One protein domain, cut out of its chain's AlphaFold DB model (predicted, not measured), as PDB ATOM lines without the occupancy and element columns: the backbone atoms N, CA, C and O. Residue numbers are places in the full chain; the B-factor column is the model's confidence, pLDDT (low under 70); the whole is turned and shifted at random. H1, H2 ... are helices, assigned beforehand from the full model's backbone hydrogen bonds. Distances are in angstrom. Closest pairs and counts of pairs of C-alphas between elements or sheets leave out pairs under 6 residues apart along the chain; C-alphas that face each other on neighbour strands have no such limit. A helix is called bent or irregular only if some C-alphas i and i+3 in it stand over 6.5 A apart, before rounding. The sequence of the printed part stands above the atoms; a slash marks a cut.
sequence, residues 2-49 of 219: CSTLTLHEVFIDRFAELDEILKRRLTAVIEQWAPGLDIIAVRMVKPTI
ATOM      1  N   CYS A   2      23.287 -32.754  28.025       76.06
ATOM      2  CA  CYS A   2      22.862 -34.102  28.427       76.06
ATOM      3  C   CYS A   2      22.505 -34.245  29.918       76.06
ATOM      4  O   CYS A   2      21.972 -35.269  30.310       76.06
ATOM      5  N   SER A   3      22.782 -33.235  30.749       83.94
ATOM      6  CA  SER A   3      22.429 -33.213  32.177       83.94
ATOM      7  C   SER A   3      20.993 -32.762  32.463       83.94
ATOM      8  O   SER A   3      20.508 -32.967  33.567       83.94
ATOM      9  N   THR A   4      20.322 -32.117  31.502       87.06
ATOM     10  CA  THR A   4      18.959 -31.585  31.682       87.06
ATOM     11  C   THR A   4      17.875 -32.529  31.172       87.06
ATOM     12  O   THR A   4      16.708 -32.320  31.474       87.06
ATOM     13  N   LEU A   5      18.247 -33.521  30.364       86.31
ATOM     14  CA  LEU A   5      17.323 -34.451  29.719       86.31
ATOM     15  C   LEU A   5      17.296 -35.773  30.475       86.31
ATOM     16  O   LEU A   5      18.320 -36.226  30.993       86.31
ATOM     17  N   THR A   6      16.131 -36.411  30.508       88.88
ATOM     18  CA  THR A   6      16.003 -37.747  31.097       88.88
ATOM     19  C   THR A   6      16.593 -38.815  30.171       88.88
ATOM     20  O   THR A   6      16.662 -38.636  28.954       88.88
ATOM     21  N   LEU A   7      16.986 -39.965  30.730       87.00
ATOM     22  CA  LEU A   7      17.511 -41.090  29.943       87.00
ATOM     23  C   LEU A   7      16.532 -41.531  28.839       87.00
ATOM     24  O   LEU A   7      16.958 -41.815  27.724       87.00
ATOM     25  N   HIS A   8      15.229 -41.558  29.141       87.56
ATOM     26  CA  HIS A   8      14.185 -41.928  28.183       87.56
ATOM     27  C   HIS A   8      14.115 -40.938  27.016       87.56
ATOM     28  O   HIS A   8      14.137 -41.354  25.862       87.56
ATOM     29  N   GLU A   9      14.130 -39.632  27.296       88.38
ATOM     30  CA  GLU A   9      14.093 -38.601  26.255       88.38
ATOM     31  C   GLU A   9      15.343 -38.619  25.370       88.38
ATOM     32  O   GLU A   9      15.235 -38.463  24.158       88.38
ATOM     33  N   VAL A  10      16.531 -38.830  25.947       88.56
ATOM     34  CA  VAL A  10      17.783 -38.903  25.174       88.56
ATOM     35  C   VAL A  10      17.824 -40.153  24.297       88.56
ATOM     36  O   VAL A  10      18.349 -40.104  23.188       88.56
ATOM     37  N   PHE A  11      17.304 -41.278  24.788       86.94
ATOM     38  CA  PHE A  11      17.434 -42.572  24.117       86.94
ATOM     39  C   PHE A  11      16.305 -42.864  23.118       86.94
ATOM     40  O   PHE A  11      16.546 -43.532  22.105       86.94
ATOM     41  N   ILE A  12      15.090 -42.385  23.403       86.19
ATOM     42  CA  ILE A  12      13.866 -42.703  22.657       86.19
ATOM     43  C   ILE A  12      13.314 -41.452  21.972       86.19
ATOM     44  O   ILE A  12      13.376 -41.371  20.748       86.19
ATOM     45  N   ASP A  13      12.811 -40.481  22.736       87.56
ATOM     46  CA  ASP A  13      11.925 -39.451  22.176       87.56
ATOM     47  C   ASP A  13      12.653 -38.380  21.348       87.56
ATOM     48  O   ASP A  13      12.183 -37.989  20.285       87.56
ATOM     49  N   ARG A  14      13.801 -37.885  21.824       88.25
ATOM     50  CA  ARG A  14      14.465 -36.681  21.284       88.25
ATOM     51  C   ARG A  14      15.851 -36.948  20.705       88.25
ATOM     52  O   ARG A  14      16.607 -36.009  20.462       88.25
ATOM     53  N   PHE A  15      16.208 -38.212  20.469       88.38
ATOM     54  CA  PHE A  15      17.542 -38.567  19.971       88.38
ATOM     55  C   PHE A  15      17.871 -37.890  18.633       88.38
ATOM     56  O   PHE A  15      18.967 -37.370  18.459       88.38
ATOM     57  N   ALA A  16      16.909 -37.839  17.709       85.81
ATOM     58  CA  ALA A  16      17.114 -37.215  16.401       85.81
ATOM     59  C   ALA A  16      17.291 -35.686  16.488       85.81
ATOM     60  O   ALA A  16      18.048 -35.100  15.722       85.81
ATOM     61  N   GLU A  17      16.624 -35.033  17.442       89.19
ATOM     62  CA  GLU A  17      16.697 -33.578  17.627       89.19
ATOM     63  C   GLU A  17      17.979 -33.139  18.341       89.19
ATOM     64  O   GLU A  17      18.420 -31.994  18.215       89.19
ATOM     65  N   LEU A  18      18.582 -34.043  19.113       89.81
ATOM     66  CA  LEU A  18      19.769 -33.758  19.905       89.81
ATOM     67  C   LEU A  18      20.987 -33.390  19.048       89.81
ATOM     68  O   LEU A  18      21.741 -32.498  19.443       89.81
ATOM     69  N   ASP A  19      21.148 -34.014  17.880       91.19
ATOM     70  CA  ASP A  19      22.208 -33.684  16.918       91.19
ATOM     71  C   ASP A  19      22.088 -32.219  16.453       91.19
ATOM     72  O   ASP A  19      23.066 -31.464  16.462       91.19
ATOM     73  N   GLU A  20      20.863 -31.770  16.164       90.06
ATOM     74  CA  GLU A  20      20.568 -30.390  15.762       90.06
ATOM     75  C   GLU A  20      20.756 -29.388  16.903       90.06
ATOM     76  O   GLU A  20      21.202 -28.253  16.702       90.06
ATOM     77  N   ILE A  21      20.406 -29.785  18.126       90.06
ATOM     78  CA  ILE A  21      20.612 -28.974  19.328       90.06
ATOM     79  C   ILE A  21      22.116 -28.805  19.600       90.06
ATOM     80  O   ILE A  21      22.566 -27.703  19.935       90.06
ATOM     81  N   LEU A  22      22.905 -29.867  19.427       91.19
ATOM     82  CA  LEU A  22      24.354 -29.842  19.612       91.19
ATOM     83  C   LEU A  22      25.048 -28.996  18.540       91.19
ATOM     84  O   LEU A  22      25.854 -28.131  18.891       91.19
ATOM     85  N   LYS A  23      24.690 -29.177  17.262       92.44
ATOM     86  CA  LYS A  23      25.206 -28.364  16.151       92.44
ATOM     87  C   LYS A  23      24.973 -26.875  16.396       92.44
ATOM     88  O   LYS A  23      25.917 -26.090  16.316       92.44
ATOM     89  N   ARG A  24      23.746 -26.486  16.765       92.25
ATOM     90  CA  ARG A  24      23.403 -25.082  17.050       92.25
ATOM     91  C   ARG A  24      24.268 -24.475  18.148       92.25
ATOM     92  O   ARG A  24      24.756 -23.360  17.989       92.25
ATOM     93  N   ARG A  25      24.496 -25.195  19.251       92.19
ATOM     94  CA  ARG A  25      25.319 -24.656  20.345       92.19
ATOM     95  C   ARG A  25      26.800 -24.603  20.026       92.19
ATOM     96  O   ARG A  25      27.440 -23.640  20.428       92.19
ATOM     97  N   LEU A  26      27.339 -25.594  19.322       91.75
ATOM     98  CA  LEU A  26      28.734 -25.536  18.894       91.75
ATOM     99  C   LEU A  26      28.963 -24.377  17.919       91.75
ATOM    100  O   LEU A  26      29.940 -23.660  18.077       91.75
ATOM    101  N   THR A  27      28.030 -24.144  16.993       91.94
ATOM    102  CA  THR A  27      28.092 -23.003  16.063       91.94
ATOM    103  C   THR A  27      28.129 -21.679  16.832       91.94
ATOM    104  O   THR A  27      29.047 -20.891  16.642       91.94
ATOM    105  N   ALA A  28      27.220 -21.489  17.797       91.75
ATOM    106  CA  ALA A  28      27.179 -20.278  18.620       91.75
ATOM    107  C   ALA A  28      28.468 -20.043  19.434       91.75
ATOM    108  O   ALA A  28      28.868 -18.902  19.653       91.75
ATOM    109  N   VAL A  29      29.129 -21.112  19.893       92.88
ATOM    110  CA  VAL A  29      30.422 -20.999  20.584       92.88
ATOM    111  C   VAL A  29      31.534 -20.659  19.589       92.88
ATOM    112  O   VAL A  29      32.355 -19.792  19.863       92.88
ATOM    113  N   ILE A  30      31.580 -21.297  18.423       92.56
ATOM    114  CA  ILE A  30      32.645 -21.060  17.441       92.56
ATOM    115  C   ILE A  30      32.593 -19.641  16.873       92.56
ATOM    116  O   ILE A  30      33.639 -19.007  16.771       92.56
ATOM    117  N   GLU A  31      31.406 -19.102  16.601       90.75
ATOM    118  CA  GLU A  31      31.246 -17.709  16.160       90.75
ATOM    119  C   GLU A  31      31.857 -16.703  17.151       90.75
ATOM    120  O   GLU A  31      32.399 -15.679  16.737       90.75
ATOM    121  N   GLN A  32      31.822 -17.004  18.455       91.62
ATOM    122  CA  GLN A  32      32.385 -16.139  19.493       91.62
ATOM    123  C   GLN A  32      33.919 -16.214  19.574       91.62
ATOM    124  O   GLN A  32      34.561 -15.206  19.865       91.62
ATOM    125  N   TRP A  33      34.510 -17.395  19.367       90.56
ATOM    126  CA  TRP A  33      35.926 -17.649  19.678       90.56
ATOM    127  C   TRP A  33      36.828 -17.830  18.448       90.56
ATOM    128  O   TRP A  33      38.035 -17.620  18.550       90.56
ATOM    129  N   ALA A  34      36.276 -18.209  17.294       88.62
ATOM    130  CA  ALA A  34      37.013 -18.452  16.055       88.62
ATOM    131  C   ALA A  34      36.143 -18.120  14.821       88.62
ATOM    132  O   ALA A  34      35.637 -19.030  14.155       88.62
ATOM    133  N   PRO A  35      35.967 -16.826  14.490       85.25
ATOM    134  CA  PRO A  35      35.227 -16.426  13.298       85.25
ATOM    135  C   PRO A  35      35.950 -16.931  12.038       85.25
ATOM    136  O   PRO A  35      37.103 -16.577  11.793       85.25
ATOM    137  N   GLY A  36      35.275 -17.779  11.254       86.56
ATOM    138  CA  GLY A  36      35.811 -18.390  10.027       86.56
ATOM    139  C   GLY A  36      35.800 -19.923   9.993       86.56
ATOM    140  O   GLY A  36      36.219 -20.501   8.992       86.56
ATOM    141  N   LEU A  37      35.329 -20.590  11.054       88.81
ATOM    142  CA  LEU A  37      35.134 -22.040  11.084       88.81
ATOM    143  C   LEU A  37      33.633 -22.375  11.054       88.81
ATOM    144  O   LEU A  37      32.907 -21.988  11.962       88.81
ATOM    145  N   ASP A  38      33.185 -23.140  10.054       89.19
ATOM    146  CA  ASP A  38      31.783 -23.562   9.928       89.19
ATOM    147  C   ASP A  38      31.612 -25.061  10.192       89.19
ATOM    148  O   ASP A  38      32.328 -25.908   9.648       89.19
ATOM    149  N   ILE A  39      30.608 -25.410  11.002       88.75
ATOM    150  CA  ILE A  39      30.256 -26.806  11.275       88.75
ATOM    151  C   ILE A  39      29.186 -27.275  10.292       88.75
ATOM    152  O   ILE A  39      28.015 -26.897  10.375       88.75
ATOM    153  N   ILE A  40      29.569 -28.194   9.410       89.19
ATOM    154  CA  ILE A  40      28.673 -28.759   8.394       89.19
ATOM    155  C   ILE A  40      27.665 -29.729   9.034       89.19
ATOM    156  O   ILE A  40      26.452 -29.579   8.864       89.19
ATOM    157  N   ALA A  41      28.148 -30.702   9.814       89.69
ATOM    158  CA  ALA A  41      27.312 -31.710  10.461       89.69
ATOM    159  C   ALA A  41      27.923 -32.193  11.780       89.69
ATOM    160  O   ALA A  41      29.137 -32.351  11.897       89.69
ATOM    161  N   VAL A  42      27.056 -32.472  12.752       90.69
ATOM    162  CA  VAL A  42      27.402 -33.133  14.013       90.69
ATOM    163  C   VAL A  42      26.493 -34.340  14.140       90.69
ATOM    164  O   VAL A  42      25.290 -34.215  13.933       90.69
ATOM    165  N   ARG A  43      27.065 -35.503  14.444       90.12
ATOM    166  CA  ARG A  43      26.312 -36.738  14.669       90.12
ATOM    167  C   ARG A  43      26.723 -37.334  15.995       90.12
ATOM    168  O   ARG A  43      27.919 -37.501  16.240       90.12
ATOM    169  N   MET A  44      25.749 -37.669  16.826       87.56
ATOM    170  CA  MET A  44      25.997 -38.393  18.059       87.56
ATOM    171  C   MET A  44      25.737 -39.883  17.878       87.56
ATOM    172  O   MET A  44      24.842 -40.321  17.157       87.56
ATOM    173  N   VAL A  45      26.533 -40.681  18.578       89.12
ATOM    174  CA  VAL A  45      26.277 -42.111  18.726       89.12
ATOM    175  C   VAL A  45      25.320 -42.302  19.895       89.12
ATOM    176  O   VAL A  45      25.398 -41.586  20.897       89.12
ATOM    177  N   LYS A  46      24.412 -43.276  19.782       88.50
ATOM    178  CA  LYS A  46      23.531 -43.630  20.895       88.50
ATOM    179  C   LYS A  46      24.363 -44.044  22.115       88.50
ATOM    180  O   LYS A  46      25.238 -44.899  21.973       88.50
ATOM    181  N   PRO A  47      24.093 -43.483  23.306       86.06
ATOM    182  CA  PRO A  47      24.796 -43.885  24.513       86.06
ATOM    183  C   PRO A  47      24.432 -45.328  24.880       86.06
ATOM    184  O   PRO A  47      23.261 -45.712  24.849       86.06
ATOM    185  N   THR A  48      25.435 -46.123  25.246       87.50
ATOM    186  CA  THR A  48      25.231 -47.490  25.736       87.50
ATOM    187  C   THR A  48      24.642 -47.448  27.143       87.50
ATOM    188  O   THR A  48      25.195 -46.801  28.034       87.50
ATOM    189  N   ILE A  49      23.525 -48.145  27.354       88.00
ATOM    190  CA  ILE A  49      22.898 -48.270  28.674       88.00
ATOM    191  C   ILE A  49      23.688 -49.308  29.492       88.00
ATOM    192  O   ILE A  49      23.873 -50.424  29.006       88.00
TER     193      ILE A  49
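This is residues 2 to 49 of the 219 residues of the protein "Hypothetical protein" of Florenciella parvula (UniProt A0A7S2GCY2). A long helix, H2, makes the long axis; the short helix H1 meets its first end as a corner, and residues 34 to 49, an unnamed stretch, turn back and run the length of H2 toward the H1 end. Residues 31 to 36 stick out at the far end. The printed part has 48 residues, with two named helices, H1 then H2, and no named strand: all helix. It is loose, with a radius of gyration of the C-alphas of 12.6 A, and elongated, spanning 37 by 19 by 16 A.

H1, residues 7 to 13, and H2, residues 15 to 33, are close but not clearly touching; their closest C-alphas, of Glu 9 and Phe 15, are 7.2 A apart. Their lines are only just about perpendicular, at 71 degrees. A tight link of one residue joins them. In H1 every O i to N i+4 pair is within hydrogen-bond range; in H2, 12 of 15 are.

H1 begins at C-alpha 7 (17.511, -41.090, 29.943) and is 9.7 A long; it is only just irregular, with C-alphas 10 and 13 6.6 A apart. H2 is 27.8 A long and ends at C-alpha 33 (35.926, -17.649, 19.678); it is neither bent nor irregular, but only just: C-alphas 16 and 19 are 6.2 A apart.

The two C-alphas farthest apart, of Gly 36 and Ile 49, are 37.5 A apart. The printed part has no cut, and no printed residue is under 70 in pLDDT.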